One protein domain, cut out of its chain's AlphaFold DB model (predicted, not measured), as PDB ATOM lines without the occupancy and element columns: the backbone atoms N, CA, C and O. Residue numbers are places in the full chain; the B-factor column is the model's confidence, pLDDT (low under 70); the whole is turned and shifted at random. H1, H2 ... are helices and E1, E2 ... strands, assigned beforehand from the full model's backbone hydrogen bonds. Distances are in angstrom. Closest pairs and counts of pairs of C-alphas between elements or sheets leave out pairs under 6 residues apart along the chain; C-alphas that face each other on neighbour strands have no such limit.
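AT A GLANCE: This is residues 178 to 243 of the 248 residues of an uncharacterized protein of Eubacterium barkeri (UniProt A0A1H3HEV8). One strongly twisted wall of five antiparallel strands has two short helices, from opposite ends of the printed part, over one of its faces, while its other face has no named helix. H2 packs on the sheet at E4, with E3 and E5 near it, and H1 covers the E1 and E2 part more loosely. The printed part has 66 residues with two named helices and five named strands, in the order H1 E1 E2 E3 E4 E5 H2, and the sheet runs E1 E2 E3 E4 E5 in the same order. The class is mixed, helices and strands. The whole is compact, with a radius of gyration of the C-alphas of 10.8 A and spans of 30 by 23 by 19 A.

HOW THE PARTS SIT: Start at Ile 178, where H1, residues 178 to 184, begins; after it come E1, residues 192 to 197, E2, residues 200 to 204, E3, residues 211 to 214, E4, residues 223 to 226, and E5, residues 229 to 231, and then H2, residues 234 to 242. The strands form a meander, each strand the antiparallel neighbour of the one before, and each successive pair is a hairpin. E1 and E2 stand at 154 degrees; look for N 194 and O 202 at 2.8 A and N 202 and O 194 at 2.8 A. Between E2 and E3, at 167 degrees, you will find N 203 and O 211 at 2.8 A. Between E3 and E4, at 156 degrees, N 212 and O 225 are 2.8 A apart. Between E4 and E5, at 128 degrees, N 231 and O 224 are 2.8 A apart. These N and O pairs are within hydrogen-bond range. E1 and E5 are the edge strands, and they are apart. From edge to edge the strands' lines turn by 114 degrees; the sheet is only just strongly twisted, with C-alphas up to 4.1 A off its best plane. H1 and H2 are on the same face of the sheet, an arrangement in two layers, helices on one face of a sheet. H1 has a height over the sheet of 9.0 A and lies only just over E2, with 3 of its 7 C-alphas falling there; it runs along the strands, at 4 degrees to E2 on the local plane. Its closest C-alphas to E1 are those of Val 179 and Ala 193, 6.9 A. H2 has a height over the sheet of 7.5 A and lies over E4, along the strands at 2 degrees on the local plane. The closest C-alphas of H2 and E4 are those of Val 226 and Ser 241, 6.2 A. H1 and H2 are close but not clearly touching, their closest C-alphas, of Met 182 and Ile 234, being 7.8 A apart. Their lines make a steep tilt of 68 degrees, only just short of about perpendicular, the same way. In H1 and H2 every O i to N i+4 pair is within hydrogen-bond range.

IN THESE COORDINATES: Find C-alpha 178 at (131.464, 99.386, 103.097); from there H1 runs 9.9 A to C-alpha 184. E1 begins at C-alpha 192, (141.346, 100.495, 96.098), and runs 15.6 A to residue 197. E2, residues 200 to 204, measures 13.4 A; E3, residues 211 to 214, 10.1 A; E4, residues 223 to 226, 10.5 A; and E5, residues 229 to 231, 6.6 A. H2 runs 12.7 A from residue 234 to C-alpha 242 at (138.106, 114.660, 93.614).

THE WHOLE: Look to Gly 207 and Lys 219 for the two C-alphas farthest apart, 32.3 A. The printed part has no cut. The links E1 to E2, E4 to E5 and E5 to H2 are tight; H1 to E1, E2 to E3 and E3 to E4 are short; no link is long. The mean pLDDT of the printed part is 84.9, and residues 186 to 189, between H1 and E1, are under 70.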
ATOM      1  N   ILE A 178     130.930  98.126 103.635       82.69
ATOM      2  CA  ILE A 178     131.464  99.386 103.097       82.69
ATOM      3  C   ILE A 178     132.267  99.151 101.821       82.69
ATOM      4  O   ILE A 178     132.103  99.886 100.846       82.69
ATOM      5  N   VAL A 179     133.103  98.112 101.800       82.50
ATOM      6  CA  VAL A 179     133.935  97.785 100.633       82.50
ATOM      7  C   VAL A 179     133.075  97.507  99.387       82.50
ATOM      8  O   VAL A 179     133.326  98.129  98.350       82.50
ATOM      9  N   PRO A 180     132.005  96.684  99.453       82.44
ATOM     10  CA  PRO A 180     131.125  96.465  98.309       82.44
ATOM     11  C   PRO A 180     130.330  97.713  97.921       82.44
ATOM     12  O   PRO A 180     130.056  97.915  96.742       82.44
ATOM     13  N   MET A 181     129.960  98.560  98.887       80.69
ATOM     14  CA  MET A 181     129.235  99.805  98.626       80.69
ATOM     15  C   MET A 181     130.099 100.791  97.831       80.69
ATOM     16  O   MET A 181     129.646 101.317  96.816       80.69
ATOM     17  N   MET A 182     131.368 100.956  98.219       80.81
ATOM     18  CA  MET A 182     132.340 101.765  97.480       80.81
ATOM     19  C   MET A 182     132.586 101.202  96.072       80.81
ATOM     20  O   MET A 182     132.579 101.950  95.095       80.81
ATOM     21  N   ALA A 183     132.725  99.878  95.950       77.06
ATOM     22  CA  ALA A 183     132.940  99.206  94.670       77.06
ATOM     23  C   ALA A 183     131.721  99.280  93.728       77.06
ATOM     24  O   ALA A 183     131.887  99.356  92.513       77.06
ATOM     25  N   LYS A 184     130.489  99.273  94.257       75.88
ATOM     26  CA  LYS A 184     129.251  99.381  93.463       75.88
ATOM     27  C   LYS A 184     128.901 100.825  93.093       75.88
ATOM     28  O   LYS A 184     128.203 101.038  92.099       75.88
ATOM     29  N   HIS A 185     129.387 101.813  93.847       73.75
ATOM     30  CA  HIS A 185     129.084 103.224  93.619       73.75
ATOM     31  C   HIS A 185     129.543 103.687  92.227       73.75
ATOM     32  O   HIS A 185     130.692 103.463  91.840       73.75
ATOM     33  N   LYS A 186     128.674 104.387  91.475       67.50
ATOM     34  CA  LYS A 186     128.923 104.800  90.073       67.50
ATOM     35  C   LYS A 186     130.276 105.500  89.877       67.50
ATOM     36  O   LYS A 186     130.932 105.283  88.866       67.50
ATOM     37  N   VAL A 187     130.704 106.282  90.871       62.91
ATOM     38  CA  VAL A 187     131.952 107.070  90.856       62.91
ATOM     39  C   VAL A 187     133.071 106.431  91.711       62.91
ATOM     40  O   VAL A 187     134.251 106.749  91.539       62.91
ATOM     41  N   GLY A 188     132.715 105.491  92.598       61.12
ATOM     42  CA  GLY A 188     133.607 104.835  93.570       61.12
ATOM     43  C   GLY A 188     134.302 103.562  93.062       61.12
ATOM     44  O   GLY A 188     135.281 103.120  93.657       61.12
ATOM     45  N   LYS A 189     133.873 103.025  91.909       63.53
ATOM     46  CA  LYS A 189     134.377 101.790  91.261       63.53
ATOM     47  C   LYS A 189     135.900 101.662  91.097       63.53
ATOM     48  O   LYS A 189     136.388 100.566  90.857       63.53
ATOM     49  N   SER A 190     136.656 102.755  91.191       78.69
ATOM     50  CA  SER A 190     138.114 102.769  90.990       78.69
ATOM     51  C   SER A 190     138.923 103.013  92.267       78.69
ATOM     52  O   SER A 190     140.134 103.211  92.175       78.69
ATOM     53  N   TYR A 191     138.284 103.057  93.439       83.25
ATOM     54  CA  TYR A 191     139.000 103.170  94.708       83.25
ATOM     55  C   TYR A 191     139.464 101.790  95.170       83.25
ATOM     56  O   TYR A 191     138.673 100.858  95.289       83.25
ATOM     57  N   LYS A 192     140.758 101.671  95.462       87.31
ATOM     58  CA  LYS A 192     141.346 100.495  96.098       87.31
ATOM     59  C   LYS A 192     141.235 100.646  97.613       87.31
ATOM     60  O   LYS A 192     141.679 101.660  98.150       87.31
ATOM     61  N   ALA A 193     140.648  99.650  98.271       89.75
ATOM     62  CA  ALA A 193     140.572  99.580  99.725       89.75
ATOM     63  C   ALA A 193     141.876  99.007 100.302       89.75
ATOM     64  O   ALA A 193     142.377  97.986  99.828       89.75
ATOM     65  N   GLU A 194     142.412  99.655 101.327       89.81
ATOM     66  CA  GLU A 194     143.613  99.253 102.053       89.81
ATOM     67  C   GLU A 194     143.319  99.330 103.554       89.81
ATOM     68  O   GLU A 194     142.891 100.361 104.075       89.81
ATOM     69  N   ARG A 195     143.490  98.216 104.266       88.38
ATOM     70  CA  ARG A 195     143.257  98.175 105.711       88.38
ATOM     71  C   ARG A 195     144.487  98.717 106.432       88.38
ATOM     72  O   ARG A 195     145.575  98.181 106.254       88.38
ATOM     73  N   LEU A 196     144.293  99.736 107.268       87.38
ATOM     74  CA  LEU A 196     145.362 100.315 108.087       87.38
ATOM     75  C   LEU A 196     145.372  99.724 109.500       87.38
ATOM     76  O   LEU A 196     146.433  99.475 110.063       87.38
ATOM     77  N   SER A 197     144.192  99.491 110.075       87.00
ATOM     78  CA  SER A 197     144.021  98.920 111.414       87.00
ATOM     79  C   SER A 197     142.674  98.182 111.521       87.00
ATOM     80  O   SER A 197     141.873  98.209 110.578       87.00
ATOM     81  N   PRO A 198     142.380  97.487 112.637       84.12
ATOM     82  CA  PRO A 198     141.089  96.813 112.823       84.12
ATOM     83  C   PRO A 198     139.882  97.757 112.728       84.12
ATOM     84  O   PRO A 198     138.802  97.346 112.308       84.12
ATOM     85  N   ASP A 199     140.080  99.023 113.083       89.00
ATOM     86  CA  ASP A 199     139.081 100.087 113.133       89.00
ATOM     87  C   ASP A 199     139.237 101.134 112.020       89.00
ATOM     88  O   ASP A 199     138.418 102.049 111.955       89.00
ATOM     89  N   ARG A 200     140.243 101.038 111.135       89.69
ATOM     90  CA  ARG A 200     140.482 102.038 110.077       89.69
ATOM     91  C   ARG A 200     140.790 101.417 108.722       89.69
ATOM     92  O   ARG A 200     141.622 100.516 108.589       89.69
ATOM     93  N   MET A 201     140.171 101.985 107.695       92.62
ATOM     94  CA  MET A 201     140.342 101.602 106.300       92.62
ATOM     95  C   MET A 201     140.556 102.839 105.432       92.62
ATOM     96  O   MET A 201     139.914 103.867 105.626       92.62
ATOM     97  N   GLU A 202     141.460 102.739 104.469       93.31
ATOM     98  CA  GLU A 202     141.767 103.790 103.510       93.31
ATOM     99  C   GLU A 202     141.287 103.389 102.114       93.31
ATOM    100  O   GLU A 202     141.450 102.247 101.688       93.31
ATOM    101  N   PHE A 203     140.716 104.337 101.382       91.75
ATOM    102  CA  PHE A 203     140.346 104.189  99.983       91.75
ATOM    103  C   PHE A 203     141.190 105.139  99.137       91.75
ATOM    104  O   PHE A 203     141.157 106.360  99.323       91.75
ATOM    105  N   ARG A 204     141.937 104.576  98.185       88.25
ATOM    106  CA  ARG A 204     142.844 105.321  97.301       88.25
ATOM    107  C   ARG A 204     142.433 105.186  95.844       88.25
ATOM    108  O   ARG A 204     142.178 104.084  95.366       88.25
ATOM    109  N   LYS A 205     142.447 106.299  95.115       88.06
ATOM    110  CA  LYS A 205     142.271 106.350  93.659       88.06
ATOM    111  C   LYS A 205     143.327 107.278  93.069       88.06
ATOM    112  O   LYS A 205     143.633 108.317  93.646       88.06
ATOM    113  N   ARG A 206     143.908 106.900  91.928       81.31
ATOM    114  CA  ARG A 206     144.934 107.713  91.254       81.31
ATOM    115  C   ARG A 206     144.359 109.089  90.895       81.31
ATOM    116  O   ARG A 206     143.305 109.154  90.270       81.31
ATOM    117  N   GLY A 207     145.071 110.155  91.266       78.50
ATOM    118  CA  GLY A 207     144.656 111.538  90.997       78.50
ATOM    119  C   GLY A 207     143.560 112.073  91.926       78.50
ATOM    120  O   GLY A 207     142.996 113.120  91.634       78.50
ATOM    121  N   CYS A 208     143.245 111.373  93.019       85.44
ATOM    122  CA  CYS A 208     142.296 111.816  94.040       85.44
ATOM    123  C   CYS A 208     142.963 111.808  95.419       85.44
ATOM    124  O   CYS A 208     143.886 111.027  95.670       85.44
ATOM    125  N   SER A 209     142.471 112.643  96.332       87.94
ATOM    126  CA  SER A 209     142.855 112.579  97.739       87.94
ATOM    127  C   SER A 209     142.397 111.261  98.369       87.94
ATOM    128  O   SER A 209     141.389 110.666  97.986       87.94
ATOM    129  N   ARG A 210     143.152 110.782  99.359       90.44
ATOM    130  CA  ARG A 210     142.799 109.577 100.117       90.44
ATOM    131  C   ARG A 210     141.555 109.806 100.973       90.44
ATOM    132  O   ARG A 210     141.429 110.846 101.622       90.44
ATOM    133  N   ILE A 211     140.679 108.808 101.009       92.69
ATOM    134  CA  ILE A 211     139.521 108.780 101.904       92.69
ATOM    135  C   ILE A 211     139.844 107.824 103.047       92.69
ATOM    136  O   ILE A 211     140.191 106.671 102.811       92.69
ATOM    137  N   LEU A 212     139.715 108.286 104.283       94.50
ATOM    138  CA  LEU A 212     139.892 107.477 105.480       94.50
ATOM    139  C   LEU A 212     138.530 107.225 106.133       94.50
ATOM    140  O   LEU A 212     137.777 108.163 106.398       94.50
ATOM    141  N   VAL A 213     138.255 105.960 106.437       92.75
ATOM    142  CA  VAL A 213     137.063 105.500 107.150       92.75
ATOM    143  C   VAL A 213     137.470 104.930 108.496       92.75
ATOM    144  O   VAL A 213     138.338 104.061 108.560       92.75
ATOM    145  N   THR A 214     136.826 105.399 109.562       92.56
ATOM    146  CA  THR A 214     137.036 104.899 110.927       92.56
ATOM    147  C   THR A 214     135.745 104.287 111.469       92.56
ATOM    148  O   THR A 214     134.678 104.898 111.388       92.56
ATOM    149  N   MET A 215     135.842 103.074 112.012       90.44
ATOM    150  CA  MET A 215     134.759 102.312 112.637       90.44
ATOM    151  C   MET A 215     135.245 101.641 113.932       90.44
ATOM    152  O   MET A 215     135.730 100.503 113.908       90.44
ATOM    153  N   PRO A 216     135.072 102.307 115.089       83.75
ATOM    154  CA  PRO A 216     135.479 101.768 116.389       83.75
ATOM    155  C   PRO A 216     134.784 100.452 116.766       83.75
ATOM    156  O   PRO A 216     135.341  99.648 117.513       83.75
ATOM    157  N   SER A 217     133.574 100.199 116.253       81.81
ATOM    158  CA  SER A 217     132.851  98.934 116.444       81.81
ATOM    159  C   SER A 217     131.985  98.572 115.234       81.81
ATOM    160  O   SER A 217     131.616  99.439 114.443       81.81
ATOM    161  N   ILE A 218     131.588  97.301 115.107       77.19
ATOM    162  CA  ILE A 218     130.708  96.840 114.015       77.19
ATOM    163  C   ILE A 218     129.331  97.532 114.006       77.19
ATOM    164  O   ILE A 218     128.680  97.613 112.972       77.19
ATOM    165  N   LYS A 219     128.891  98.053 115.160       78.56
ATOM    166  CA  LYS A 219     127.625  98.791 115.321       78.56
ATOM    167  C   LYS A 219     127.798 100.310 115.208       78.56
ATOM    168  O   LYS A 219     126.812 101.035 115.306       78.56
ATOM    169  N   SER A 220     129.033 100.800 115.079       82.50
ATOM    170  CA  SER A 220     129.310 102.235 114.983       82.50
ATOM    171  C   SER A 220     128.981 102.773 113.593       82.50
ATOM    172  O   SER A 220     129.092 102.064 112.595       82.50
ATOM    173  N   VAL A 221     128.574 104.041 113.529       85.56
ATOM    174  CA  VAL A 221     128.396 104.741 112.254       85.56
ATOM    175  C   VAL A 221     129.782 105.013 111.659       85.56
ATOM    176  O   VAL A 221     130.640 105.529 112.383       85.56
ATOM    177  N   PRO A 222     130.027 104.695 110.374       89.12
ATOM    178  CA  PRO A 222     131.312 104.964 109.744       89.12
ATOM    179  C   PRO A 222     131.598 106.461 109.707       89.12
ATOM    180  O   PRO A 222     130.781 107.257 109.242       89.12
ATOM    181  N   GLN A 223     132.780 106.831 110.186       92.19
ATOM    182  CA  GLN A 223     133.276 108.199 110.139       92.19
ATOM    183  C   GLN A 223     134.172 108.364 108.921       92.19
ATOM    184  O   GLN A 223     135.196 107.690 108.803       92.19
ATOM    185  N   TRP A 224     133.780 109.260 108.023       93.25
ATOM    186  CA  TRP A 224     134.475 109.523 106.771       93.25
ATOM    187  C   TRP A 224     135.356 110.752 106.922       93.25
ATOM    188  O   TRP A 224     134.935 111.745 107.512       93.25
ATOM    189  N   SER A 225     136.564 110.714 106.373       92.12
ATOM    190  CA  SER A 225     137.433 111.885 106.322       92.12
ATOM    191  C   SER A 225     138.271 111.923 105.052       92.12
ATOM    192  O   SER A 225     138.672 110.886 104.527       92.12
ATOM    193  N   VAL A 226     138.533 113.128 104.555       91.19
ATOM    194  CA  VAL A 226     139.376 113.385 103.378       91.19
ATOM    195  C   VAL A 226     140.336 114.500 103.751       91.19
ATOM    196  O   VAL A 226     139.894 115.547 104.211       91.19
ATOM    197  N   ASN A 227     141.643 114.269 103.607       86.62
ATOM    198  CA  ASN A 227     142.692 115.209 104.042       86.62
ATOM    199  C   ASN A 227     142.579 115.644 105.522       86.62
ATOM    200  O   ASN A 227     143.009 116.729 105.888       86.62
ATOM    201  N   GLY A 228     142.013 114.789 106.384       82.50
ATOM    202  CA  GLY A 228     141.806 115.085 107.806       82.50
ATOM    203  C   GLY A 228     140.500 115.819 108.128       82.50
ATOM    204  O   GLY A 228     140.144 115.910 109.299       82.50
ATOM    205  N   GLU A 229     139.744 116.268 107.122       87.25
ATOM    206  CA  GLU A 229     138.437 116.897 107.328       87.25
ATOM    207  C   GLU A 229     137.315 115.852 107.383       87.25
ATOM    208  O   GLU A 229     137.260 114.982 106.505       87.25
ATOM    209  N   PRO A 230     136.405 115.920 108.371       91.06
ATOM    210  CA  PRO A 230     135.284 114.994 108.485       91.06
ATOM    211  C   PRO A 230     134.240 115.231 107.384       91.06
ATOM    212  O   PRO A 230     133.933 116.368 107.028       91.06
ATOM    213  N   ARG A 231     133.652 114.145 106.875       92.19
ATOM    214  CA  ARG A 231     132.625 114.146 105.822       92.19
ATOM    215  C   ARG A 231     131.353 113.468 106.306       92.19
ATOM    216  O   ARG A 231     131.395 112.542 107.118       92.19
ATOM    217  N   LYS A 232     130.210 113.937 105.803       86.38
ATOM    218  CA  LYS A 232     128.884 113.504 106.277       86.38
ATOM    219  C   LYS A 232     128.505 112.106 105.792       86.38
ATOM    220  O   LYS A 232     127.672 111.452 106.416       86.38
ATOM    221  N   GLY A 233     129.113 111.636 104.707       87.00
ATOM    222  CA  GLY A 233     128.833 110.324 104.140       87.00
ATOM    223  C   GLY A 233     129.777 109.948 103.006       87.00
ATOM    224  O   GLY A 233     130.690 110.698 102.660       87.00
ATOM    225  N   ILE A 234     129.533 108.773 102.428       86.81
ATOM    226  CA  ILE A 234     130.357 108.203 101.356       86.81
ATOM    227  C   ILE A 234     130.367 109.077 100.094       86.81
ATOM    228  O   ILE A 234     131.423 109.261  99.500       86.81
ATOM    229  N   GLU A 235     129.226 109.654  99.709       88.62
ATOM    230  CA  GLU A 235     129.104 110.500  98.512       88.62
ATOM    231  C   GLU A 235     129.913 111.795  98.655       88.62
ATOM    232  O   GLU A 235     130.757 112.085  97.812       88.62
ATOM    233  N   ASP A 236     129.735 112.491  99.781       88.00
ATOM    234  CA  ASP A 236     130.481 113.698 100.166       88.00
ATOM    235  C   ASP A 236     131.996 113.424 100.241       88.00
ATOM    236  O   ASP A 236     132.817 114.197  99.754       88.00
ATOM    237  N   ALA A 237     132.397 112.262 100.766       88.12
ATOM    238  CA  ALA A 237     133.800 111.858 100.789       88.12
ATOM    239  C   ALA A 237     134.369 111.575  99.388       88.12
ATOM    240  O   ALA A 237     135.506 111.955  99.096       88.12
ATOM    241  N   ILE A 238     133.598 110.934  98.505       88.62
ATOM    242  CA  ILE A 238     134.007 110.712  97.115       88.62
ATOM    243  C   ILE A 238     134.134 112.051  96.390       88.62
ATOM    244  O   ILE A 238     135.135 112.266  95.711       88.62
ATOM    245  N   GLU A 239     133.178 112.961  96.543       87.94
ATOM    246  CA  GLU A 239     133.218 114.275  95.905       87.94
ATOM    247  C   GLU A 239     134.396 115.116  96.406       87.94
ATOM    248  O   GLU A 239     135.220 115.554  95.599       87.94
ATOM    249  N   ALA A 240     134.567 115.228  97.725       86.75
ATOM    250  CA  ALA A 240     135.681 115.954  98.328       86.75
ATOM    251  C   ALA A 240     137.046 115.384  97.923       86.75
ATOM    252  O   ALA A 240     138.007 116.128  97.753       86.75
ATOM    253  N   SER A 241     137.149 114.068  97.719       87.00
ATOM    254  CA  SER A 241     138.402 113.452  97.276       87.00
ATOM    255  C   SER A 241     138.796 113.789  95.834       87.00
ATOM    256  O   SER A 241     139.957 113.613  95.465       87.00
ATOM    257  N   ARG A 242     137.853 114.260  95.009       82.88
ATOM    258  CA  ARG A 242     138.106 114.660  93.614       82.88
ATOM    259  C   ARG A 242     138.639 116.082  93.500       82.88
ATOM    260  O   ARG A 242     139.196 116.417  92.459       82.88
ATOM    261  N   VAL A 243     138.458 116.900  94.534       71.06
ATOM    262  CA  VAL A 243     139.027 118.244  94.599       71.06
ATOM    263  C   VAL A 243     140.517 118.087  94.882       71.06
ATOM    264  O   VAL A 243     140.950 117.934  96.023       71.06
TER     265      VAL A 243